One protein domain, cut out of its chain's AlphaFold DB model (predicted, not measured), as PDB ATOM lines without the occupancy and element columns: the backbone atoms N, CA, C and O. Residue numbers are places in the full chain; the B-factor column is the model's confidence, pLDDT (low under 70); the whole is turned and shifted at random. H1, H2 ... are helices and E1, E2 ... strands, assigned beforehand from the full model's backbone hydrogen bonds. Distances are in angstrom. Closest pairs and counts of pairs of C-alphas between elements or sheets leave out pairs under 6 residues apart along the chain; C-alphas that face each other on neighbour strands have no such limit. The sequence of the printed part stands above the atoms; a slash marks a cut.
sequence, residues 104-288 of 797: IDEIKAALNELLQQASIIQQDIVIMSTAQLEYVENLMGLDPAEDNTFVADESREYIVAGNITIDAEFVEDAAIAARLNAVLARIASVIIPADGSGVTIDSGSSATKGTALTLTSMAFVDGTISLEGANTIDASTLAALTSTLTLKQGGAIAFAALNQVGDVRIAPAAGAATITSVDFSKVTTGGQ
ATOM      1  N   ILE A 104      19.452  18.716  78.484       81.25
ATOM      2  CA  ILE A 104      18.905  17.482  77.887       81.25
ATOM      3  C   ILE A 104      17.817  17.801  76.852       81.25
ATOM      4  O   ILE A 104      17.737  17.134  75.816       81.25
ATOM      5  N   ASP A 105      16.968  18.794  77.104       82.19
ATOM      6  CA  ASP A 105      15.934  19.211  76.156       82.19
ATOM      7  C   ASP A 105      16.525  19.910  74.920       82.19
ATOM      8  O   ASP A 105      16.033  19.685  73.809       82.19
ATOM      9  N   GLU A 106      17.626  20.654  75.066       84.75
ATOM     10  CA  GLU A 106      18.416  21.161  73.936       84.75
ATOM     11  C   GLU A 106      19.014  20.013  73.105       84.75
ATOM     12  O   GLU A 106      18.885  20.012  71.878       84.75
ATOM     13  N   ILE A 107      19.561  18.974  73.751       82.50
ATOM     14  CA  ILE A 107      20.037  17.757  73.067       82.50
ATOM     15  C   ILE A 107      18.891  17.049  72.332       82.50
ATOM     16  O   ILE A 107      19.068  16.623  71.189       82.50
ATOM     17  N   LYS A 108      17.698  16.935  72.930       75.38
ATOM     18  CA  LYS A 108      16.516  16.359  72.257       75.38
ATOM     19  C   LYS A 108      16.070  17.201  71.065       75.38
ATOM     20  O   LYS A 108      15.635  16.641  70.059       75.38
ATOM     21  N   ALA A 109      16.145  18.526  71.166       77.50
ATOM     22  CA  ALA A 109      15.806  19.426  70.071       77.50
ATOM     23  C   ALA A 109      16.796  19.276  68.908       77.50
ATOM     24  O   ALA A 109      16.363  19.070  67.776       77.50
ATOM     25  N   ALA A 110      18.096  19.271  69.196       77.69
ATOM     26  CA  ALA A 110      19.138  19.045  68.201       77.69
ATOM     27  C   ALA A 110      19.078  17.620  67.610       77.69
ATOM     28  O   ALA A 110      19.284  17.444  66.413       77.69
ATOM     29  N   LEU A 111      18.697  16.604  68.396       74.19
ATOM     30  CA  LEU A 111      18.431  15.251  67.899       74.19
ATOM     31  C   LEU A 111      17.210  15.227  66.975       74.19
ATOM     32  O   LEU A 111      17.256  14.590  65.933       74.19
ATOM     33  N   ASN A 112      16.128  15.930  67.314       68.75
ATOM     34  CA  ASN A 112      14.959  16.054  66.440       68.75
ATOM     35  C   ASN A 112      15.268  16.832  65.158       68.75
ATOM     36  O   ASN A 112      14.677  16.548  64.118       68.75
ATOM     37  N   GLU A 113      16.164  17.813  65.220       73.44
ATOM     38  CA  GLU A 113      16.663  18.508  64.040       73.44
ATOM     39  C   GLU A 113      17.506  17.559  63.186       73.44
ATOM     40  O   GLU A 113      17.256  17.448  61.992       73.44
ATOM     41  N   LEU A 114      18.397  16.775  63.798       66.00
ATOM     42  CA  LEU A 114      19.181  15.752  63.111       66.00
ATOM     43  C   LEU A 114      18.301  14.631  62.536       66.00
ATOM     44  O   LEU A 114      18.595  14.135  61.459       66.00
ATOM     45  N   LEU A 115      17.198  14.261  63.193       62.97
ATOM     46  CA  LEU A 115      16.204  13.300  62.693       62.97
ATOM     47  C   LEU A 115      15.361  13.866  61.542       62.97
ATOM     48  O   LEU A 115      14.920  13.110  60.688       62.97
ATOM     49  N   GLN A 116      15.134  15.180  61.508       61.72
ATOM     50  CA  GLN A 116      14.501  15.861  60.372       61.72
ATOM     51  C   GLN A 116      15.485  16.078  59.214       61.72
ATOM     52  O   GLN A 116      15.081  16.044  58.054       61.72
ATOM     53  N   GLN A 117      16.768  16.282  59.525       60.69
ATOM     54  CA  GLN A 117      17.866  16.301  58.557       60.69
ATOM     55  C   GLN A 117      18.173  14.890  58.030       60.69
ATOM     56  O   GLN A 117      18.580  14.733  56.881       60.69
ATOM     57  N   ALA A 118      17.941  13.853  58.835       57.91
ATOM     58  CA  ALA A 118      18.014  12.464  58.426       57.91
ATOM     59  C   ALA A 118      16.742  12.129  57.642       57.91
ATOM     60  O   ALA A 118      15.752  11.682  58.208       57.91
ATOM     61  N   SER A 119      16.769  12.375  56.334       70.69
ATOM     62  CA  SER A 119      15.771  12.007  55.321       70.69
ATOM     63  C   SER A 119      15.416  10.502  55.321       70.69
ATOM     64  O   SER A 119      15.673   9.784  54.357       70.69
ATOM     65  N   ILE A 120      14.856   9.974  56.408       76.31
ATOM     66  CA  ILE A 120      14.591   8.549  56.605       76.31
ATOM     67  C   ILE A 120      13.098   8.281  56.398       76.31
ATOM     68  O   ILE A 120      12.246   8.800  57.119       76.31
ATOM     69  N   ILE A 121      12.776   7.414  55.442       82.62
ATOM     70  CA  ILE A 121      11.426   6.902  55.199       82.62
ATOM     71  C   ILE A 121      11.289   5.557  55.916       82.62
ATOM     72  O   ILE A 121      11.930   4.589  55.528       82.62
ATOM     73  N   GLN A 122      10.450   5.478  56.950       81.81
ATOM     74  CA  GLN A 122      10.264   4.270  57.781       81.81
ATOM     75  C   GLN A 122       9.072   3.398  57.342       81.81
ATOM     76  O   GLN A 122       8.376   2.807  58.168       81.81
ATOM     77  N   GLN A 123       8.776   3.377  56.045       83.88
ATOM     78  CA  GLN A 123       7.664   2.621  55.471       83.88
ATOM     79  C   GLN A 123       8.038   2.072  54.095       83.88
ATOM     80  O   GLN A 123       8.971   2.561  53.459       83.88
ATOM     81  N   ASP A 124       7.274   1.090  53.623       89.81
ATOM     82  CA  ASP A 124       7.438   0.557  52.274       89.81
ATOM     83  C   ASP A 124       7.116   1.625  51.214       89.81
ATOM     84  O   ASP A 124       6.153   2.393  51.332       89.81
ATOM     85  N   ILE A 125       7.905   1.632  50.142       94.00
ATOM     86  CA  ILE A 125       7.651   2.412  48.932       94.00
ATOM     87  C   ILE A 125       7.053   1.470  47.892       94.00
ATOM     88  O   ILE A 125       7.710   0.535  47.443       94.00
ATOM     89  N   VAL A 126       5.812   1.726  47.480       95.75
ATOM     90  CA  VAL A 126       5.130   0.952  46.434       95.75
ATOM     91  C   VAL A 126       4.643   1.899  45.350       95.75
ATOM     92  O   VAL A 126       3.784   2.731  45.630       95.75
ATOM     93  N   ILE A 127       5.149   1.760  44.122       95.94
ATOM     94  CA  ILE A 127       4.777   2.580  42.961       95.94
ATOM     95  C   ILE A 127       4.398   1.665  41.794       95.94
ATOM     96  O   ILE A 127       5.256   1.178  41.068       95.94
ATOM     97  N   MET A 128       3.098   1.446  41.605       95.00
ATOM     98  CA  MET A 128       2.539   0.649  40.501       95.00
ATOM     99  C   MET A 128       1.484   1.433  39.701       95.00
ATOM    100  O   MET A 128       0.806   0.897  38.828       95.00
ATOM    101  N   SER A 129       1.277   2.704  40.045       95.31
ATOM    102  CA  SER A 129       0.288   3.590  39.436       95.31
ATOM    103  C   SER A 129       0.658   5.052  39.675       95.31
ATOM    104  O   SER A 129       1.377   5.378  40.621       95.31
ATOM    105  N   THR A 130       0.096   5.962  38.878       91.12
ATOM    106  CA  THR A 130       0.332   7.409  39.016       91.12
ATOM    107  C   THR A 130      -0.077   7.956  40.390       91.12
ATOM    108  O   THR A 130       0.595   8.835  40.913       91.12
ATOM    109  N   ALA A 131      -1.132   7.414  41.011       91.00
ATOM    110  CA  ALA A 131      -1.574   7.842  42.344       91.00
ATOM    111  C   ALA A 131      -0.564   7.473  43.446       91.00
ATOM    112  O   ALA A 131      -0.388   8.205  44.414       91.00
ATOM    113  N   GLN A 132       0.108   6.332  43.296       94.81
ATOM    114  CA  GLN A 132       1.167   5.915  44.211       94.81
ATOM    115  C   GLN A 132       2.458   6.712  43.994       94.81
ATOM    116  O   GLN A 132       3.127   7.043  44.969       94.81
ATOM    117  N   LEU A 133       2.774   7.066  42.743       92.75
ATOM    118  CA  LEU A 133       3.878   7.976  42.432       92.75
ATOM    119  C   LEU A 133       3.673   9.339  43.113       92.75
ATOM    120  O   LEU A 133       4.555   9.787  43.835       92.75
ATOM    121  N   GLU A 134       2.477   9.924  42.987       89.94
ATOM    122  CA  GLU A 134       2.114  11.190  43.645       89.94
ATOM    123  C   GLU A 134       2.200  11.106  45.176       89.94
ATOM    124  O   GLU A 134       2.637  12.045  45.843       89.94
ATOM    125  N   TYR A 135       1.822   9.970  45.763       89.19
ATOM    126  CA  TYR A 135       1.968   9.753  47.202       89.19
ATOM    127  C   TYR A 135       3.439   9.771  47.652       89.19
ATOM    128  O   TYR A 135       3.768  10.422  48.645       89.19
ATOM    129  N   VAL A 136       4.327   9.094  46.920       90.31
ATOM    130  CA  VAL A 136       5.763   9.045  47.247       90.31
ATOM    131  C   VAL A 136       6.444  10.389  46.977       90.31
ATOM    132  O   VAL A 136       7.272  10.820  47.777       90.31
ATOM    133  N   GLU A 137       6.053  11.098  45.918       87.94
ATOM    134  CA  GLU A 137       6.513  12.467  45.650       87.94
ATOM    135  C   GLU A 137       6.188  13.401  46.820       87.94
ATOM    136  O   GLU A 137       7.071  14.111  47.300       87.94
ATOM    137  N   ASN A 138       4.969  13.330  47.360       83.19
ATOM    138  CA  ASN A 138       4.596  14.087  48.556       83.19
ATOM    139  C   ASN A 138       5.414  13.673  49.793       83.19
ATOM    140  O   ASN A 138       5.839  14.536  50.563       83.19
ATOM    141  N   LEU A 139       5.671  12.372  49.982       83.88
ATOM    142  CA  LEU A 139       6.486  11.862  51.093       83.88
ATOM    143  C   LEU A 139       7.930  12.385  51.043       83.88
ATOM    144  O   LEU A 139       8.530  12.663  52.080       83.88
ATOM    145  N   MET A 140       8.469  12.559  49.836       83.56
ATOM    146  CA  MET A 140       9.817  13.077  49.587       83.56
ATOM    147  C   MET A 140       9.851  14.606  49.410       83.56
ATOM    148  O   MET A 140      10.899  15.177  49.097       83.56
ATOM    149  N   GLY A 141       8.726  15.298  49.623       77.50
ATOM    150  CA  GLY A 141       8.630  16.749  49.462       77.50
ATOM    151  C   GLY A 141       9.036  17.205  48.060       77.50
ATOM    152  O   GLY A 141       9.865  18.103  47.923       77.50
ATOM    153  N   LEU A 142       8.521  16.525  47.037       79.75
ATOM    154  CA  LEU A 142       8.695  16.852  45.622       79.75
ATOM    155  C   LEU A 142       7.453  17.581  45.121       79.75
ATOM    156  O   LEU A 142       6.380  17.392  45.683       79.75
ATOM    157  N   ASP A 143       7.587  18.401  44.079       71.31
ATOM    158  CA  ASP A 143       6.442  19.044  43.426       71.31
ATOM    159  C   ASP A 143       5.894  18.113  42.319       71.31
ATOM    160  O   ASP A 143       6.500  18.028  41.248       71.31
ATOM    161  N   PRO A 144       4.773  17.392  42.543       61.75
ATOM    162  CA  PRO A 144       4.205  16.463  41.564       61.75
ATOM    163  C   PRO A 144       3.526  17.166  40.374       61.75
ATOM    164  O   PRO A 144       3.161  16.496  39.400       61.75
ATOM    165  N   ALA A 145       3.305  18.486  40.455       63.16
ATOM    166  CA  ALA A 145       2.530  19.269  39.494       63.16
ATOM    167  C   ALA A 145       3.386  20.198  38.609       63.16
ATOM    168  O   ALA A 145       2.839  20.762  37.658       63.16
ATOM    169  N   GLU A 146       4.685  20.359  38.911       57.72
ATOM    170  CA  GLU A 146       5.550  21.427  38.363       57.72
ATOM    171  C   GLU A 146       4.872  22.817  38.415       57.72
ATOM    172  O   GLU A 146       5.087  23.680  37.558       57.72
ATOM    173  N   ASP A 147       3.995  23.046  39.397       57.47
ATOM    174  CA  ASP A 147       3.232  24.291  39.491       57.47
ATOM    175  C   ASP A 147       3.964  25.373  40.303       57.47
ATOM    176  O   ASP A 147       3.479  26.509  40.406       57.47
ATOM    177  N   ASN A 148       5.166  25.052  40.809       53.03
ATOM    178  CA  ASN A 148       6.038  25.922  41.598       53.03
ATOM    179  C   ASN A 148       5.375  26.433  42.892       53.03
ATOM    180  O   ASN A 148       5.809  27.442  43.462       53.03
ATOM    181  N   THR A 149       4.329  25.760  43.384       55.41
ATOM    182  CA  THR A 149       3.708  26.104  44.675       55.41
ATOM    183  C   THR A 149       4.573  25.687  45.870       55.41
ATOM    184  O   THR A 149       4.393  26.222  46.969       55.41
ATOM    185  N   PHE A 150       5.563  24.815  45.644       56.97
ATOM    186  CA  PHE A 150       6.555  24.348  46.610       56.97
ATOM    187  C   PHE A 150       7.966  24.367  45.991       56.97
ATOM    188  O   PHE A 150       8.161  23.893  44.877       56.97
ATOM    189  N   VAL A 151       8.974  24.902  46.696       57.75
ATOM    190  CA  VAL A 151      10.382  24.823  46.252       57.75
ATOM    191  C   VAL A 151      10.950  23.494  46.738       57.75
ATOM    192  O   VAL A 151      11.398  23.392  47.881       57.75
ATOM    193  N   ALA A 152      10.883  22.469  45.891       61.78
ATOM    194  CA  ALA A 152      11.477  21.174  46.190       61.78
ATOM    195  C   ALA A 152      13.002  21.298  46.317       61.78
ATOM    196  O   ALA A 152      13.663  21.908  45.477       61.78
ATOM    197  N   ASP A 153      13.569  20.706  47.369       66.56
ATOM    198  CA  ASP A 153      15.013  20.502  47.446       66.56
ATOM    199  C   ASP A 153      15.367  19.298  46.575       66.56
ATOM    200  O   ASP A 153      15.212  18.138  46.961       66.56
ATOM    201  N   GLU A 154      15.799  19.585  45.352       65.94
ATOM    202  CA  GLU A 154      16.168  18.567  44.374       65.94
ATOM    203  C   GLU A 154      17.477  17.844  44.713       65.94
ATOM    204  O   GLU A 154      17.773  16.834  44.081       65.94
ATOM    205  N   SER A 155      18.225  18.313  45.718       70.44
ATOM    206  CA  SER A 155      19.495  17.717  46.151       70.44
ATOM    207  C   SER A 155      19.365  16.761  47.338       70.44
ATOM    208  O   SER A 155      20.335  16.100  47.703       70.44
ATOM    209  N   ARG A 156      18.179  16.679  47.952       75.88
ATOM    210  CA  ARG A 156      17.971  15.878  49.156       75.88
ATOM    211  C   ARG A 156      17.864  14.388  48.837       75.88
ATOM    212  O   ARG A 156      16.979  13.954  48.099       75.88
ATOM    213  N   GLU A 157      18.729  13.614  49.477       83.50
ATOM    214  CA  GLU A 157      18.777  12.156  49.408       83.50
ATOM    215  C   GLU A 157      18.097  11.510  50.618       83.50
ATOM    216  O   GLU A 157      18.083  12.097  51.696       83.50
ATOM    217  N   TYR A 158      17.551  10.305  50.436       84.25
ATOM    218  CA  TYR A 158      16.732   9.586  51.410       84.25
ATOM    219  C   TYR A 158      17.251   8.178  51.710       84.25
ATOM    220  O   TYR A 158      17.699   7.454  50.817       84.25
ATOM    221  N   ILE A 159      17.101   7.759  52.966       83.56
ATOM    222  CA  ILE A 159      17.300   6.379  53.419       83.56
ATOM    223  C   ILE A 159      15.925   5.736  53.607       83.56
ATOM    224  O   ILE A 159      15.084   6.261  54.330       83.56
ATOM    225  N   VAL A 160      15.684   4.585  52.992       88.44
ATOM    226  CA  VAL A 160      14.414   3.858  53.110       88.44
ATOM    227  C   VAL A 160      14.595   2.686  54.066       88.44
ATOM    228  O   VAL A 160      15.287   1.725  53.752       88.44
ATOM    229  N   ALA A 161      13.972   2.757  55.236       84.38
ATOM    230  CA  ALA A 161      13.847   1.652  56.179       84.38
ATOM    231  C   ALA A 161      12.539   0.886  55.895       84.38
ATOM    232  O   ALA A 161      11.540   1.043  56.600       84.38
ATOM    233  N   GLY A 162      12.534   0.110  54.811       83.75
ATOM    234  CA  GLY A 162      11.357  -0.572  54.274       83.75
ATOM    235  C   GLY A 162      11.652  -1.281  52.951       83.75
ATOM    236  O   GLY A 162      12.771  -1.238  52.439       83.75
ATOM    237  N   ASN A 163      10.646  -1.949  52.394       89.50
ATOM    238  CA  ASN A 163      10.720  -2.553  51.065       89.50
ATOM    239  C   ASN A 163      10.485  -1.501  49.977       89.50
ATOM    240  O   ASN A 163       9.769  -0.520  50.188       89.50
ATOM    241  N   ILE A 164      11.024  -1.745  48.786       94.88
ATOM    242  CA  ILE A 164      10.735  -0.937  47.598       94.88
ATOM    243  C   ILE A 164      10.143  -1.856  46.537       94.88
ATOM    244  O   ILE A 164      10.718  -2.889  46.209       94.88
ATOM    245  N   THR A 165       8.988  -1.495  45.990       95.94
ATOM    246  CA  THR A 165       8.352  -2.200  44.874       95.94
ATOM    247  C   THR A 165       7.900  -1.191  43.835       95.94
ATOM    248  O   THR A 165       7.006  -0.383  44.085       95.94
ATOM    249  N   ILE A 166       8.519  -1.235  42.663       96.12
ATOM    250  CA  ILE A 166       8.228  -0.333  41.553       96.12
ATOM    251  C   ILE A 166       7.913  -1.175  40.330       96.12
ATOM    252  O   ILE A 166       8.677  -2.069  39.983       96.12
ATOM    253  N   ASP A 167       6.799  -0.863  39.684       95.06
ATOM    254  CA  ASP A 167       6.412  -1.420  38.395       95.06
ATOM    255  C   ASP A 167       6.125  -0.255  37.452       95.06
ATOM    256  O   ASP A 167       5.130   0.453  37.613       95.06
ATOM    257  N   ALA A 168       7.024  -0.014  36.501       94.75
ATOM    258  CA  ALA A 168       6.918   1.092  35.560       94.75
ATOM    259  C   ALA A 168       5.918   0.831  34.421       94.75
ATOM    260  O   ALA A 168       5.766   1.696  33.564       94.75
ATOM    261  N   GLU A 169       5.199  -0.297  34.388       93.19
ATOM    262  CA  GLU A 169       4.236  -0.619  33.322       93.19
ATOM    263  C   GLU A 169       3.144   0.461  33.146       93.19
ATOM    264  O   GLU A 169       2.642   0.651  32.038       93.19
ATOM    265  N   PHE A 170       2.807   1.222  34.202       93.81
ATOM    266  CA  PHE A 170       1.839   2.333  34.135       93.81
ATOM    267  C   PHE A 170       2.372   3.607  33.451       93.81
ATOM    268  O   PHE A 170       1.613   4.563  33.266       93.81
ATOM    269  N   VAL A 171       3.668   3.676  33.137       92.38
ATOM    270  CA  VAL A 171       4.289   4.854  32.522       92.38
ATOM    271  C   VAL A 171       3.930   4.891  31.035       92.38
ATOM    272  O   VAL A 171       4.471   4.141  30.228       92.38
ATOM    273  N   GLU A 172       2.999   5.775  30.673       88.25
ATOM    274  CA  GLU A 172       2.487   5.904  29.298       88.25
ATOM    275  C   GLU A 172       3.129   7.073  28.513       88.25
ATOM    276  O   GLU A 172       2.977   7.150  27.292       88.25
ATOM    277  N   ASP A 173       3.858   7.983  29.178       89.25
ATOM    278  CA  ASP A 173       4.554   9.109  28.542       89.25
ATOM    279  C   ASP A 173       5.853   9.534  29.263       89.25
ATOM    280  O   ASP A 173       6.175   9.089  30.367       89.25
ATOM    281  N   ALA A 174       6.617  10.420  28.612       88.06
ATOM    282  CA  ALA A 174       7.911  10.894  29.101       88.06
ATOM    283  C   ALA A 174       7.824  11.794  30.351       88.06
ATOM    284  O   ALA A 174       8.810  11.900  31.079       88.06
ATOM    285  N   ALA A 175       6.682  12.438  30.615       88.62
ATOM    286  CA  ALA A 175       6.520  13.298  31.787       88.62
ATOM    287  C   ALA A 175       6.372  12.455  33.061       88.62
ATOM    288  O   ALA A 175       7.025  12.731  34.069       88.62
ATOM    289  N   ILE A 176       5.593  11.370  32.997       90.69
ATOM    290  CA  ILE A 176       5.497  10.398  34.097       90.69
ATOM    291  C   ILE A 176       6.853   9.707  34.318       90.69
ATOM    292  O   ILE A 176       7.268   9.519  35.462       90.69
ATOM    293  N   ALA A 177       7.581   9.383  33.244       91.12
ATOM    294  CA  ALA A 177       8.923   8.807  33.341       91.12
ATOM    295  C   ALA A 177       9.923   9.729  34.062       91.12
ATOM    296  O   ALA A 177      10.708   9.261  34.888       91.12
ATOM    297  N   ALA A 178       9.900  11.034  33.765       90.62
ATOM    298  CA  ALA A 178      10.770  12.017  34.410       90.62
ATOM    299  C   ALA A 178      10.485  12.121  35.915       90.62
ATOM    300  O   ALA A 178      11.411  12.083  36.721       90.62
ATOM    301  N   ARG A 179       9.202  12.156  36.287       91.06
ATOM    302  CA  ARG A 179       8.740  12.147  37.681       91.06
ATOM    303  C   ARG A 179       9.197  10.909  38.451       91.06
ATOM    304  O   ARG A 179       9.788  11.029  39.524       91.06
ATOM    305  N   LEU A 180       9.007   9.719  37.875       93.81
ATOM    306  CA  LEU A 180       9.461   8.464  38.482       93.81
ATOM    307  C   LEU A 180      10.986   8.437  38.667       93.81
ATOM    308  O   LEU A 180      11.468   8.087  39.742       93.81
ATOM    309  N   ASN A 181      11.750   8.862  37.658       92.81
ATOM    310  CA  ASN A 181      13.207   8.957  37.768       92.81
ATOM    311  C   ASN A 181      13.657   9.996  38.800       92.81
ATOM    312  O   ASN A 181      14.646   9.768  39.487       92.81
ATOM    313  N   ALA A 182      12.923  11.096  38.971       88.69
ATOM    314  CA  ALA A 182      13.219  12.075  40.008       88.69
ATOM    315  C   ALA A 182      13.039  11.476  41.417       88.69
ATOM    316  O   ALA A 182      13.842  11.750  42.309       88.69
ATOM    317  N   VAL A 183      12.018  10.640  41.637       91.62
ATOM    318  CA  VAL A 183      11.857   9.887  42.896       91.62
ATOM    319  C   VAL A 183      13.031   8.926  43.106       91.62
ATOM    320  O   VAL A 183      13.668   8.954  44.158       91.62
ATOM    321  N   LEU A 184      13.360   8.118  42.094       92.69
ATOM    322  CA  LEU A 184      14.440   7.127  42.163       92.69
ATOM    323  C   LEU A 184      15.821   7.743  42.394       92.69
ATOM    324  O   LEU A 184      16.618   7.199  43.157       92.69
ATOM    325  N   ALA A 185      16.079   8.898  41.781       89.81
ATOM    326  CA  ALA A 185      17.322   9.643  41.924       89.81
ATOM    327  C   ALA A 185      17.604  10.070  43.368       89.81
ATOM    328  O   ALA A 185      18.746  10.356  43.691       89.81
ATOM    329  N   ARG A 186      16.587  10.106  44.234       87.62
ATOM    330  CA  ARG A 186      16.707  10.574  45.618       87.62
ATOM    331  C   ARG A 186      16.858   9.448  46.633       87.62
ATOM    332  O   ARG A 186      17.032   9.730  47.812       87.62
ATOM    333  N   ILE A 187      16.779   8.185  46.224       89.69
ATOM    334  CA  ILE A 187      16.937   7.047  47.137       89.69
ATOM    335  C   ILE A 187      18.427   6.717  47.233       89.69
ATOM    336  O   ILE A 187      19.003   6.185  46.288       89.69
ATOM    337  N   ALA A 188      19.048   7.037  48.369       87.56
ATOM    338  CA  ALA A 188      20.481   6.839  48.577       87.56
ATOM    339  C   ALA A 188      20.829   5.513  49.249       87.56
ATOM    340  O   ALA A 188      21.853   4.896  48.941       87.56
ATOM    341  N   SER A 189      20.003   5.046  50.184       86.00
ATOM    342  CA  SER A 189      20.228   3.764  50.857       86.00
ATOM    343  C   SER A 189      18.925   3.074  51.227       86.00
ATOM    344  O   SER A 189      17.917   3.737  51.471       86.00
ATOM    345  N   VAL A 190      18.952   1.746  51.302       87.12
ATOM    346  CA  VAL A 190      17.796   0.937  51.709       87.12
ATOM    347  C   VAL A 190      18.207  -0.036  52.807       87.12
ATOM    348  O   VAL A 190      19.165  -0.791  52.651       87.12
ATOM    349  N   ILE A 191      17.475  -0.019  53.916       83.88
ATOM    350  CA  ILE A 191      17.649  -0.918  55.059       83.88
ATOM    351  C   ILE A 191      16.391  -1.778  55.144       83.88
ATOM    352  O   ILE A 191      15.306  -1.278  55.451       83.88
ATOM    353  N   ILE A 192      16.517  -3.067  54.835       80.44
ATOM    354  CA  ILE A 192      15.362  -3.958  54.709       80.44
ATOM    355  C   ILE A 192      15.068  -4.601  56.079       80.44
ATOM    356  O   ILE A 192      15.993  -5.031  56.770       80.44
ATOM    357  N   PRO A 193      13.794  -4.687  56.512       77.25
ATOM    358  CA  PRO A 193      13.424  -5.410  57.731       77.25
ATOM    359  C   PRO A 193      13.835  -6.892  57.674       77.25
ATOM    360  O   PRO A 193      13.931  -7.464  56.594       77.25
ATOM    361  N   ALA A 194      13.984  -7.553  58.828       71.50
ATOM    362  CA  ALA A 194      14.476  -8.939  58.921       71.50
ATOM    363  C   ALA A 194      13.704  -9.982  58.071       71.50
ATOM    364  O   ALA A 194      14.285 -10.995  57.694       71.50
ATOM    365  N   ASP A 195      12.434  -9.716  57.736       75.31
ATOM    366  CA  ASP A 195      11.572 -10.554  56.882       75.31
ATOM    367  C   ASP A 195      11.119  -9.831  55.590       75.31
ATOM    368  O   ASP A 195      10.099 -10.176  54.987       75.31
ATOM    369  N   GLY A 196      11.823  -8.770  55.186       75.12
ATOM    370  CA  GLY A 196      11.471  -7.965  54.021       75.12
ATOM    371  C   GLY A 196      11.719  -8.677  52.686       75.12
ATOM    372  O   GLY A 196      12.623  -9.493  52.539       75.12
ATOM    373  N   SER A 197      10.907  -8.333  51.687       83.81
ATOM    374  CA  SER A 197      11.044  -8.770  50.287       83.81
ATOM    375  C   SER A 197      12.139  -8.026  49.506       83.81
ATOM    376  O   SER A 197      12.538  -8.469  48.431       83.81
ATOM    377  N   GLY A 198      12.636  -6.916  50.054       88.56
ATOM    378  CA  GLY A 198      13.752  -6.144  49.521       88.56
ATOM    379  C   GLY A 198      13.366  -5.073  48.505       88.56
ATOM    380  O   GLY A 198      12.305  -4.455  48.613       88.56
ATOM    381  N   VAL A 199      14.259  -4.811  47.550       94.69
ATOM    382  CA  VAL A 199      14.071  -3.830  46.471       94.69
ATOM    383  C   VAL A 199      13.706  -4.572  45.192       94.69
ATOM    384  O   VAL A 199      14.514  -5.332  44.676       94.69
ATOM    385  N   THR A 200      12.510  -4.350  44.658       95.12
ATOM    386  CA  THR A 200      12.074  -4.862  43.353       95.12
ATOM    387  C   THR A 200      11.714  -3.689  42.453       95.12
ATOM    388  O   THR A 200      10.846  -2.886  42.797       95.12
ATOM    389  N   ILE A 201      12.382  -3.580  41.310       95.25
ATOM    390  CA  ILE A 201      12.168  -2.516  40.328       95.25
ATOM    391  C   ILE A 201      11.958  -3.172  38.968       95.25
ATOM    392  O   ILE A 201      12.873  -3.812  38.464       95.25
ATOM    393  N   ASP A 202      10.779  -2.993  38.381       93.75
ATOM    394  CA  ASP A 202      10.443  -3.418  37.023       93.75
ATOM    395  C   ASP A 202      10.349  -2.193  36.099       93.75
ATOM    396  O   ASP A 202       9.594  -1.253  36.359       93.75
ATOM    397  N   SER A 203      11.139  -2.181  35.027       92.44
ATOM    398  CA  SER A 203      11.165  -1.123  34.011       92.44
ATOM    399  C   SER A 203      10.088  -1.280  32.928       92.44
ATOM    400  O   SER A 203       9.998  -0.451  32.013       92.44
ATOM    401  N   GLY A 204       9.262  -2.322  33.034       89.56
ATOM    402  CA  GLY A 204       8.138  -2.632  32.162       89.56
ATOM    403  C   GLY A 204       8.358  -3.899  31.334       89.56
ATOM    404  O   GLY A 204       9.480  -4.297  31.002       89.56
ATOM    405  N   SER A 205       7.253  -4.532  30.944       85.31
ATOM    406  CA  SER A 205       7.241  -5.861  30.320       85.31
ATOM    407  C   SER A 205       7.737  -5.908  28.864       85.31
ATOM    408  O   SER A 205       7.929  -6.992  28.306       85.31
ATOM    409  N   SER A 206       7.939  -4.757  28.210       83.00
ATOM    410  CA  SER A 206       8.388  -4.665  26.813       83.00
ATOM    411  C   SER A 206       9.075  -3.328  26.523       83.00
ATOM    412  O   SER A 206       8.805  -2.337  27.179       83.00
ATOM    413  N   ALA A 207       9.894  -3.237  25.473       80.00
ATOM    414  CA  ALA A 207      10.539  -1.977  25.078       80.00
ATOM    415  C   ALA A 207       9.548  -0.837  24.734       80.00
ATOM    416  O   ALA A 207       9.937   0.322  24.634       80.00
ATOM    417  N   THR A 208       8.269  -1.156  24.504       83.62
ATOM    418  CA  THR A 208       7.197  -0.175  24.253       83.62
ATOM    419  C   THR A 208       6.300   0.084  25.466       83.62
ATOM    420  O   THR A 208       5.340   0.843  25.345       83.62
ATOM    421  N   LYS A 209       6.537  -0.600  26.590       84.19
ATOM    422  CA  LYS A 209       5.743  -0.519  27.817       84.19
ATOM    423  C   LYS A 209       6.665  -0.259  29.006       84.19
ATOM    424  O   LYS A 209       7.609  -1.007  29.223       84.19
ATOM    425  N   GLY A 210       6.402   0.816  29.743       88.00
ATOM    426  CA  GLY A 210       7.288   1.317  30.789       88.00
ATOM    427  C   GLY A 210       8.368   2.274  30.288       88.00
ATOM    428  O   GLY A 210       8.208   2.927  29.256       88.00
ATOM    429  N   THR A 211       9.451   2.417  31.053       92.94
ATOM    430  CA  THR A 211      10.501   3.417  30.807       92.94
ATOM    431  C   THR A 211      11.858   2.951  31.324       92.94
ATOM    432  O   THR A 211      11.936   2.131  32.234       92.94
ATOM    433  N   ALA A 212      12.942   3.511  30.781       91.56
ATOM    434  CA  ALA A 212      14.258   3.391  31.398       91.56
ATOM    435  C   ALA A 212      14.277   4.095  32.766       91.56
ATOM    436  O   ALA A 212      13.699   5.181  32.921       91.56
ATOM    437  N   LEU A 213      14.943   3.463  33.732       93.62
ATOM    438  CA  LEU A 213      15.022   3.904  35.122       93.62
ATOM    439  C   LEU A 213      16.478   4.162  35.517       93.62
ATOM    440  O   LEU A 213      17.372   3.414  35.117       93.62
ATOM    441  N   THR A 214      16.727   5.202  36.307       91.94
ATOM    442  CA  THR A 214      18.075   5.581  36.756       91.94
ATOM    443  C   THR A 214      18.079   5.858  38.254       91.94
ATOM    444  O   THR A 214      17.288   6.653  38.758       91.94
ATOM    445  N   LEU A 215      18.987   5.200  38.969       90.62
ATOM    446  CA  LEU A 215      19.094   5.207  40.426       90.62
ATOM    447  C   LEU A 215      20.383   5.935  40.822       90.62
ATOM    448  O   LEU A 215      21.323   5.316  41.304       90.62
ATOM    449  N   THR A 216      20.452   7.243  40.558       88.19
ATOM    450  CA  THR A 216      21.709   8.020  40.581       88.19
ATOM    451  C   THR A 216      22.355   8.206  41.951       88.19
ATOM    452  O   THR A 216      23.535   8.535  41.997       88.19
ATOM    453  N   SER A 217      21.611   8.035  43.042       87.50
ATOM    454  CA  SER A 217      22.144   8.202  44.404       87.50
ATOM    455  C   SER A 217      22.235   6.895  45.181       87.50
ATOM    456  O   SER A 217      22.825   6.874  46.259       87.50
ATOM    457  N   MET A 218      21.693   5.787  44.665       88.50
ATOM    458  CA  MET A 218      21.643   4.545  45.432       88.50
ATOM    459  C   MET A 218      23.043   3.957  45.575       88.50
ATOM    460  O   MET A 218      23.618   3.470  44.602       88.50
ATOM    461  N   ALA A 219      23.569   3.992  46.798       87.25
ATOM    462  CA  ALA A 219      24.916   3.545  47.129       87.25
ATOM    463  C   ALA A 219      24.922   2.233  47.929       87.25
ATOM    464  O   ALA A 219      25.831   1.420  47.753       87.25
ATOM    465  N   PHE A 220      23.921   2.000  48.783       85.00
ATOM    466  CA  PHE A 220      23.901   0.856  49.698       85.00
ATOM    467  C   PHE A 220      22.512   0.233  49.854       85.00
ATOM    468  O   PHE A 220      21.522   0.942  50.046       85.00
ATOM    469  N   VAL A 221      22.447  -1.099  49.833       87.06
ATOM    470  CA  VAL A 221      21.229  -1.858  50.155       87.06
ATOM    471  C   VAL A 221      21.566  -3.028  51.075       87.06
ATOM    472  O   VAL A 221      22.363  -3.901  50.725       87.06
ATOM    473  N   ASP A 222      20.917  -3.073  52.236       84.31
ATOM    474  CA  ASP A 222      21.010  -4.192  53.174       84.31
ATOM    475  C   ASP A 222      19.840  -5.164  52.982       84.31
ATOM    476  O   ASP A 222      18.798  -5.030  53.618       84.31
ATOM    477  N   GLY A 223      19.986  -6.105  52.048       85.25
ATOM    478  CA  GLY A 223      18.987  -7.121  51.693       85.25
ATOM    479  C   GLY A 223      18.901  -7.314  50.177       85.25
ATOM    480  O   GLY A 223      19.802  -6.900  49.471       85.25
ATOM    481  N   THR A 224      17.904  -8.018  49.643       90.81
ATOM    482  CA  THR A 224      17.908  -8.418  48.218       90.81
ATOM    483  C   THR A 224      17.486  -7.296  47.264       90.81
ATOM    484  O   THR A 224      16.575  -6.531  47.581       90.81
ATOM    485  N   ILE A 225      18.072  -7.264  46.062       94.50
ATOM    486  CA  ILE A 225      17.647  -6.399  44.947       94.50
ATOM    487  C   ILE A 225      17.202  -7.277  43.771       94.50
ATOM    488  O   ILE A 225      17.902  -8.223  43.416       94.50
ATOM    489  N   SER A 226      16.083  -6.946  43.130       94.31
ATOM    490  CA  SER A 226      15.640  -7.500  41.853       94.31
ATOM    491  C   SER A 226      15.370  -6.371  40.863       94.31
ATOM    492  O   SER A 226      14.472  -5.556  41.075       94.31
ATOM    493  N   LEU A 227      16.165  -6.310  39.798       93.62
ATOM    494  CA  LEU A 227      16.002  -5.368  38.693       93.62
ATOM    495  C   LEU A 227      15.437  -6.137  37.505       93.62
ATOM    496  O   LEU A 227      16.078  -7.059  37.003       93.62
ATOM    497  N   GLU A 228      14.229  -5.797  37.086       91.56
ATOM    498  CA  GLU A 228      13.452  -6.536  36.100       91.56
ATOM    499  C   GLU A 228      12.978  -5.618  34.971       91.56
ATOM    500  O   GLU A 228      12.897  -4.405  35.130       91.56
ATOM    501  N   GLY A 229      12.694  -6.194  33.808       88.44
ATOM    502  CA  GLY A 229      12.029  -5.490  32.715       88.44
ATOM    503  C   GLY A 229      12.854  -5.382  31.434       88.44
ATOM    504  O   GLY A 229      14.029  -5.754  31.347       88.44
ATOM    505  N   ALA A 230      12.188  -4.922  30.378       84.50
ATOM    506  CA  ALA A 230      12.744  -4.836  29.031       84.50
ATOM    507  C   ALA A 230      13.528  -3.538  28.772       84.50
ATOM    508  O   ALA A 230      14.337  -3.498  27.842       84.50
ATOM    509  N   ASN A 231      13.296  -2.495  29.576       87.38
ATOM    510  CA  ASN A 231      14.004  -1.218  29.497       87.38
ATOM    511  C   ASN A 231      15.198  -1.198  30.468       87.38
ATOM    512  O   ASN A 231      15.239  -1.932  31.455       87.38
ATOM    513  N   THR A 232      16.195  -0.359  30.192       87.44
ATOM    514  CA  THR A 232      17.407  -0.279  31.019       87.44
ATOM    515  C   THR A 232      17.094   0.225  32.426       87.44
ATOM    516  O   THR A 232      16.435   1.252  32.579       87.44
ATOM    517  N   ILE A 233      17.627  -0.465  33.437       92.06
ATOM    518  CA  ILE A 233      17.724   0.034  34.809       92.06
ATOM    519  C   ILE A 233      19.201   0.309  35.091       92.06
ATOM    520  O   ILE A 233      20.021  -0.610  35.103       92.06
ATOM    521  N   ASP A 234      19.540   1.579  35.281       91.19
ATOM    522  CA  ASP A 234      20.884   2.014  35.643       91.19
ATOM    523  C   ASP A 234      20.990   2.154  37.165       91.19
ATOM    524  O   ASP A 234      20.434   3.077  37.760       91.19
ATOM    525  N   ALA A 235      21.703   1.209  37.780       90.75
ATOM    526  CA  ALA A 235      22.062   1.192  39.197       90.75
ATOM    527  C   ALA A 235      23.590   1.260  39.381       90.75
ATOM    528  O   ALA A 235      24.146   0.664  40.305       90.75
ATOM    529  N   SER A 236      24.291   1.943  38.471       86.75
ATOM    530  CA  SER A 236      25.760   1.957  38.411       86.75
ATOM    531  C   SER A 236      26.449   2.559  39.641       86.75
ATOM    532  O   SER A 236      27.624   2.259  39.868       86.75
ATOM    533  N   THR A 237      25.741   3.358  40.445       88.62
ATOM    534  CA  THR A 237      26.240   3.942  41.701       88.62
ATOM    535  C   THR A 237      26.175   2.994  42.893       88.62
ATOM    536  O   THR A 237      26.764   3.304  43.931       88.62
ATOM    537  N   LEU A 238      25.506   1.841  42.759       90.56
ATOM    538  CA  LEU A 238      25.394   0.857  43.832       90.56
ATOM    539  C   LEU A 238      26.789   0.355  44.207       90.56
ATOM    540  O   LEU A 238      27.445  -0.332  43.426       90.56
ATOM    541  N   ALA A 239      27.235   0.706  45.409       86.94
ATOM    542  CA  ALA A 239      28.578   0.424  45.892       86.94
ATOM    543  C   ALA A 239      28.647  -0.867  46.715       86.94
ATOM    544  O   ALA A 239      29.643  -1.595  46.646       86.94
ATOM    545  N   ALA A 240      27.600  -1.167  47.487       85.38
ATOM    546  CA  ALA A 240      27.556  -2.357  48.324       85.38
ATOM    547  C   ALA A 240      26.138  -2.918  48.504       85.38
ATOM    548  O   ALA A 240      25.158  -2.186  48.653       85.38
ATOM    549  N   LEU A 241      26.075  -4.245  48.513       88.31
ATOM    550  CA  LEU A 241      24.881  -5.055  48.679       88.31
ATOM    551  C   LEU A 241      25.245  -6.302  49.494       88.31
ATOM    552  O   LEU A 241      26.150  -7.046  49.132       88.31
ATOM    553  N   THR A 242      24.566  -6.562  50.603       76.31
ATOM    554  CA  THR A 242      24.925  -7.685  51.499       76.31
ATOM    555  C   THR A 242      24.276  -9.017  51.104       76.31
ATOM    556  O   THR A 242      24.644 -10.067  51.629       76.31
ATOM    557  N   SER A 243      23.320  -8.996  50.169       89.44
ATOM    558  CA  SER A 243      22.494 -10.147  49.788       89.44
ATOM    559  C   SER A 243      22.477 -10.378  48.268       89.44
ATOM    560  O   SER A 243      23.423 -10.024  47.567       89.44
ATOM    561  N   THR A 244      21.431 -11.023  47.747       92.44
ATOM    562  CA  THR A 244      21.327 -11.389  46.327       92.44
ATOM    563  C   THR A 244      20.957 -10.200  45.435       92.44
ATOM    564  O   THR A 244      19.948  -9.533  45.676       92.44
ATOM    565  N   LEU A 245      21.719 -10.004  44.355       94.88
ATOM    566  CA  LEU A 245      21.389  -9.145  43.217       94.88
ATOM    567  C   LEU A 245      20.768  -9.984  42.099       94.88
ATOM    568  O   LEU A 245      21.460 -10.765  41.449       94.88
ATOM    569  N   THR A 246      19.478  -9.820  41.841       94.31
ATOM    570  CA  THR A 246      18.782 -10.458  40.723       94.31
ATOM    571  C   THR A 246      18.650  -9.476  39.567       94.31
ATOM    572  O   THR A 246      18.117  -8.384  39.722       94.31
ATOM    573  N   LEU A 247      19.131  -9.874  38.393       93.38
ATOM    574  CA  LEU A 247      19.123  -9.083  37.169       93.38
ATOM    575  C   LEU A 247      18.309  -9.821  36.116       93.38
ATOM    576  O   LEU A 247      18.738 -10.855  35.592       93.38
ATOM    577  N   LYS A 248      17.138  -9.271  35.808       90.06
ATOM    578  CA  LYS A 248      16.244  -9.691  34.734       90.06
ATOM    579  C   LYS A 248      16.142  -8.622  33.659       90.06
ATOM    580  O   LYS A 248      15.059  -8.130  33.375       90.06
ATOM    581  N   GLN A 249      17.283  -8.275  33.074       86.00
ATOM    582  CA  GLN A 249      17.408  -7.241  32.049       86.00
ATOM    583  C   GLN A 249      18.266  -7.715  30.869       86.00
ATOM    584  O   GLN A 249      19.024  -8.683  30.975       86.00
ATOM    585  N   GLY A 250      18.120  -7.033  29.734       84.19
ATOM    586  CA  GLY A 250      18.927  -7.229  28.529       84.19
ATOM    587  C   GLY A 250      20.026  -6.181  28.352       84.19
ATOM    588  O   GLY A 250      20.118  -5.229  29.125       84.19
ATOM    589  N   GLY A 251      20.833  -6.313  27.295       87.94
ATOM    590  CA  GLY A 251      21.872  -5.337  26.952       87.94
ATOM    591  C   GLY A 251      23.130  -5.442  27.819       87.94
ATOM    592  O   GLY A 251      23.511  -6.531  28.249       87.94
ATOM    593  N   ALA A 252      23.817  -4.318  28.027       90.38
ATOM    594  CA  ALA A 252      25.023  -4.266  28.844       90.38
ATOM    595  C   ALA A 252      24.659  -4.232  30.335       90.38
ATOM    596  O   ALA A 252      23.873  -3.389  30.767       90.38
ATOM    597  N   ILE A 253      25.251  -5.131  31.116       91.88
ATOM    598  CA  ILE A 253      25.150  -5.148  32.576       91.88
ATOM    599  C   ILE A 253      26.479  -4.635  33.125       91.88
ATOM    600  O   ILE A 253      27.508  -5.270  32.915       91.88
ATOM    601  N   ALA A 254      26.469  -3.497  33.814       92.38
ATOM    602  CA  ALA A 254      27.680  -2.907  34.373       92.38
ATOM    603  C   ALA A 254      27.406  -2.295  35.749       92.38
ATOM    604  O   ALA A 254      26.506  -1.470  35.901       92.38
ATOM    605  N   PHE A 255      28.217  -2.682  36.730       92.56
ATOM    606  CA  PHE A 255      28.142  -2.193  38.105       92.56
ATOM    607  C   PHE A 255      29.501  -1.627  38.525       92.56
ATOM    608  O   PHE A 255      30.255  -2.228  39.284       92.56
ATOM    609  N   ALA A 256      29.827  -0.448  37.989       86.94
ATOM    610  CA  ALA A 256      31.157   0.148  38.106       86.94
ATOM    611  C   ALA A 256      31.524   0.624  39.525       86.94
ATOM    612  O   ALA A 256      32.709   0.808  39.799       86.94
ATOM    613  N   ALA A 257      30.551   0.837  40.415       89.25
ATOM    614  CA  ALA A 257      30.801   1.172  41.819       89.25
ATOM    615  C   ALA A 257      30.769  -0.050  42.755       89.25
ATOM    616  O   ALA A 257      31.262   0.044  43.881       89.25
ATOM    617  N   LEU A 258      30.222  -1.187  42.306       92.44
ATOM    618  CA  LEU A 258      29.905  -2.320  43.174       92.44
ATOM    619  C   LEU A 258      31.174  -3.042  43.619       92.44
ATOM    620  O   LEU A 258      31.847  -3.711  42.837       92.44
ATOM    621  N   ASN A 259      31.481  -2.910  44.904       90.62
ATOM    622  CA  ASN A 259      32.638  -3.524  45.543       90.62
ATOM    623  C   ASN A 259      32.257  -4.795  46.320       90.62
ATOM    624  O   ASN A 259      33.039  -5.750  46.391       90.62
ATOM    625  N   GLN A 260      31.050  -4.813  46.888       89.56
ATOM    626  CA  GLN A 260      30.539  -5.922  47.684       89.56
ATOM    627  C   GLN A 260      29.146  -6.340  47.218       89.56
ATOM    628  O   GLN A 260      28.261  -5.498  47.086       89.56
ATOM    629  N   VAL A 261      28.958  -7.642  47.019       92.06
ATOM    630  CA  VAL A 261      27.663  -8.263  46.725       92.06
ATOM    631  C   VAL A 261      27.580  -9.632  47.403       92.06
ATOM    632  O   VAL A 261      28.605 -10.280  47.610       92.06
ATOM    633  N   GLY A 262      26.382 -10.094  47.763       90.25
ATOM    634  CA  GLY A 262      26.152 -11.511  48.038       90.25
ATOM    635  C   GLY A 262      26.149 -12.301  46.725       90.25
ATOM    636  O   GLY A 262      27.066 -12.192  45.914       90.25
ATOM    637  N   ASP A 263      25.104 -13.083  46.478       93.06
ATOM    638  CA  ASP A 263      24.973 -13.802  45.209       93.06
ATOM    639  C   ASP A 263      24.516 -12.882  44.068       93.06
ATOM    640  O   ASP A 263      23.765 -11.928  44.270       93.06
ATOM    641  N   VAL A 264      24.913 -13.199  42.837       95.06
ATOM    642  CA  VAL A 264      24.406 -12.525  41.633       95.06
ATOM    643  C   VAL A 264      23.608 -13.527  40.812       95.06
ATOM    644  O   VAL A 264      24.105 -14.578  40.411       95.06
ATOM    645  N   ARG A 265      22.352 -13.206  40.522       94.50
ATOM    646  CA  ARG A 265      21.458 -14.044  39.730       94.50
ATOM    647  C   ARG A 265      21.084 -13.340  38.439       94.50
ATOM    648  O   ARG A 265      20.326 -12.380  38.452       94.50
ATOM    649  N   ILE A 266      21.576 -13.845  37.316       92.69
ATOM    650  CA  ILE A 266      21.256 -13.316  35.989       92.69
ATOM    651  C   ILE A 266      20.202 -14.210  35.348       92.69
ATOM    652  O   ILE A 266      20.397 -15.415  35.211       92.69
ATOM    653  N   ALA A 267      19.099 -13.633  34.898       83.44
ATOM    654  CA  ALA A 267      18.147 -14.324  34.042       83.44
ATOM    655  C   ALA A 267      17.745 -13.382  32.904       83.44
ATOM    656  O   ALA A 267      17.391 -12.250  33.176       83.44
ATOM    657  N   PRO A 268      17.776 -13.779  31.628       69.75
ATOM    658  CA  PRO A 268      17.259 -12.908  30.577       69.75
ATOM    659  C   PRO A 268      15.761 -12.644  30.811       69.75
ATOM    660  O   PRO A 268      14.993 -13.585  31.026       69.75
ATOM    661  N   ALA A 269      15.338 -11.375  30.784       68.25
ATOM    662  CA  ALA A 269      13.917 -11.036  30.863       68.25
ATOM    663  C   ALA A 269      13.169 -11.563  29.631       68.25
ATOM    664  O   ALA A 269      13.679 -11.532  28.507       68.25
ATOM    665  N   ALA A 270      11.936 -12.031  29.828       60.34
ATOM    666  CA  ALA A 270      11.078 -12.443  28.726       60.34
ATOM    667  C   ALA A 270      10.813 -11.238  27.805       60.34
ATOM    668  O   ALA A 270      10.164 -10.283  28.209       60.34
ATOM    669  N   GLY A 271      11.327 -11.275  26.571       58.09
ATOM    670  CA  GLY A 271      11.175 -10.179  25.605       58.09
ATOM    671  C   GLY A 271      12.225  -9.060  25.689       58.09
ATOM    672  O   GLY A 271      12.135  -8.117  24.903       58.09
ATOM    673  N   ALA A 272      13.222  -9.162  26.576       60.34
ATOM    674  CA  ALA A 272      14.354  -8.234  26.631       60.34
ATOM    675  C   ALA A 272      15.429  -8.556  25.570       60.34
ATOM    676  O   ALA A 272      15.493  -9.664  25.033       60.34
ATOM    677  N   ALA A 273      16.291  -7.576  25.269       66.81
ATOM    678  CA  ALA A 273      17.461  -7.772  24.409       66.81
ATOM    679  C   ALA A 273      18.437  -8.811  25.001       66.81
ATOM    680  O   ALA A 273      18.484  -9.026  26.208       66.81
ATOM    681  N   THR A 274      19.257  -9.448  24.163       84.25
ATOM    682  CA  THR A 274      20.321 -10.354  24.629       84.25
ATOM    683  C   THR A 274      21.353  -9.597  25.468       84.25
ATOM    684  O   THR A 274      21.596  -8.413  25.234       84.25
ATOM    685  N   ILE A 275      21.976 -10.265  26.442       90.38
ATOM    686  CA  ILE A 275      23.046  -9.661  27.249       90.38
ATOM    687  C   ILE A 275      24.290  -9.481  26.365       90.38
ATOM    688  O   ILE A 275      24.764 -10.440  25.751       90.38
ATOM    689  N   THR A 276      24.802  -8.254  26.281       92.62
ATOM    690  CA  THR A 276      25.919  -7.884  25.388       92.62
ATOM    691  C   THR A 276      27.258  -7.721  26.097       92.62
ATOM    692  O   THR A 276      28.280  -7.640  25.423       92.62
ATOM    693  N   SER A 277      27.252  -7.615  27.426       93.88
ATOM    694  CA  SER A 277      28.440  -7.616  28.284       93.88
ATOM    695  C   SER A 277      28.021  -7.720  29.750       93.88
ATOM    696  O   SER A 277      26.896  -7.347  30.102       93.88
ATOM    697  N   VAL A 278      28.934  -8.178  30.602       94.88
ATOM    698  CA  VAL A 278      28.784  -8.182  32.063       94.88
ATOM    699  C   VAL A 278      30.062  -7.619  32.677       94.88
ATOM    700  O   VAL A 278      31.140  -8.117  32.372       94.88
ATOM    701  N   ASP A 279      29.950  -6.599  33.526       95.12
ATOM    702  CA  ASP A 279      31.086  -5.983  34.217       95.12
ATOM    703  C   ASP A 279      30.818  -5.832  35.722       95.12
ATOM    704  O   ASP A 279      30.062  -4.960  36.168       95.12
ATOM    705  N   PHE A 280      31.483  -6.696  36.486       94.62
ATOM    706  CA  PHE A 280      31.626  -6.691  37.940       94.62
ATOM    707  C   PHE A 280      33.101  -6.564  38.349       94.62
ATOM    708  O   PHE A 280      33.488  -6.988  39.437       94.62
ATOM    709  N   SER A 281      33.944  -5.970  37.500       92.69
ATOM    710  CA  SER A 281      35.401  -5.892  37.697       92.69
ATOM    711  C   SER A 281      35.838  -5.217  39.008       92.69
ATOM    712  O   SER A 281      36.984  -5.371  39.436       92.69
ATOM    713  N   LYS A 282      34.947  -4.455  39.660       92.06
ATOM    714  CA  LYS A 282      35.190  -3.811  40.960       92.06
ATOM    715  C   LYS A 282      34.795  -4.648  42.171       92.06
ATOM    716  O   LYS A 282      35.199  -4.287  43.274       92.06
ATOM    717  N   VAL A 283      34.092  -5.766  41.986       92.06
ATOM    718  CA  VAL A 283      33.693  -6.643  43.088       92.06
ATOM    719  C   VAL A 283      34.934  -7.296  43.684       92.06
ATOM    720  O   VAL A 283      35.609  -8.092  43.026       92.06
ATOM    721  N   THR A 284      35.230  -6.975  44.945       88.50
ATOM    722  CA  THR A 284      36.316  -7.606  45.713       88.50
ATOM    723  C   THR A 284      35.805  -8.612  46.739       88.50
ATOM    724  O   THR A 284      36.572  -9.465  47.179       88.50
ATOM    725  N   THR A 285      34.529  -8.525  47.116       87.12
ATOM    726  CA  THR A 285      33.863  -9.471  48.018       87.12
ATOM    727  C   THR A 285      32.519  -9.853  47.409       87.12
ATOM    728  O   THR A 285      31.658  -8.996  47.234       87.12
ATOM    729  N   GLY A 286      32.359 -11.124  47.057       87.56
ATOM    730  CA  GLY A 286      31.224 -11.630  46.294       87.56
ATOM    731  C   GLY A 286      30.787 -13.012  46.768       87.56
ATOM    732  O   GLY A 286      31.612 -13.778  47.265       87.56
ATOM    733  N   GLY A 287      29.507 -13.332  46.598       90.06
ATOM    734  CA  GLY A 287      29.005 -14.704  46.576       90.06
ATOM    735  C   GLY A 287      29.172 -15.339  45.192       90.06
ATOM    736  O   GLY A 287      30.100 -15.022  44.442       90.06
ATOM    737  N   GLN A 288      28.253 -16.234  44.831       91.69
ATOM    738  CA  GLN A 288      28.279 -16.943  43.551       91.69
ATOM    739  C   GLN A 288      27.445 -16.224  42.485       91.69
ATOM    740  O   GLN A 288      26.337 -15.753  42.753       91.69
TER     741      GLN A 288
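AT A GLANCE: This is residues 104 to 288 of the 797 residues of an uncharacterized protein of uncultured Flavobacteriia bacterium (UniProt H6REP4). The chain is wound in stacked turns, a solenoid with one flat wall of six short parallel strands, E1, E3, E5, E7, E8 and E10, along its length. Other sides of the turns hold two smaller parallel sheets, E2 E4 E6 nearer the first turns and E9 E11 in the last ones; H2 and H3 sit in the first turns, and residues 104 to 116 of H1 stick out as a free arm. The printed part has 185 residues with three named helices and eleven named strands, in the order H1 E1 H2 E2 E3 H3 E4 E5 E6 E7 E8 E9 E10 E11. The class is mixed, helices and strands, with under half of the residues in named elements. The whole is compact, with a radius of gyration of the C-alphas of 17.1 A, and spans 57 by 40 by 27 A.

HOW THE PARTS SIT: H1, residues 104 to 117, touches no helix, and its residues 104 to 116 stand free. Next comes E1, residues 125 to 127, an edge strand of the largest sheet. H2, residues 130 to 139, only grazes that sheet, with its residues 132 to 139; the closest C-alphas of E1 and H2 are those of Ile 127 and Leu 133, 5.5 A apart. E2, residues 158 to 161, is an edge strand of another sheet, and its residues 159 to 160 pair, parallel, with residues 120 to 121. E3, residues 164 to 167, is the parallel neighbour of E1, with N 165 and O 125 at 2.8 A. H3, residues 174 to 184, touches H2, the closest C-alphas being those of Glu 137 and Val 183, 6.5 A apart; they run the same way at a steep tilt of 39 degrees. E4, residues 187 to 191, is parallel to its neighbour E2, with N 160 and O 189 at 2.8 A. E5, residues 199 to 202, is the parallel neighbour of E3 in the largest sheet, with N 166 and O 200 at 2.9 A. E6, residues 220 to 222, is the parallel neighbour of E4, with N 222 and O 190 at 2.9 A. E7, residues 225 to 228, is the parallel neighbour of E5, with N 226 and O 199 at 2.7 A, and E8, residues 245 to 248, that of E7, with N 246 and O 225 at 2.7 A. E9, residues 251 to 254, is apart from E7. E10, residues 264 to 266, the other edge strand of the six, is the parallel neighbour of E8, with N 265 and O 245 at 2.8 A. E11, residues 275 to 279, is the parallel neighbour of E9, with N 253 and O 277 at 2.9 A. In H1, H2 and H3 every O i to N i+4 pair is within hydrogen-bond range.

IN THESE COORDINATES: H1 begins with C-alpha 104 at (18.905, 17.482, 77.887) and measures 19.4 A from first to last C-alpha; H2 measures 14.3 A and H3 15.1 A. E1 begins with C-alpha 125 at (7.651, 2.412, 48.932). E4 and E11, five residues each, are both 11.3 A long, and E11 ends with C-alpha 279 at (31.086, -5.983, 34.217).

THE WHOLE: The C-alphas of Ile 104 and Thr 274, the two farthest apart, are 60.1 A from each other. Without the free stretch the body spans 48 by 37 by 27 A. The printed part has no cut. The links H2 to E2, E5 to E6 and E7 to E8 are long. The mean pLDDT of the printed part is 84.8; it is under 70 at residue 112 and at residues 114 to 118, 144 to 154 and 268 to 273.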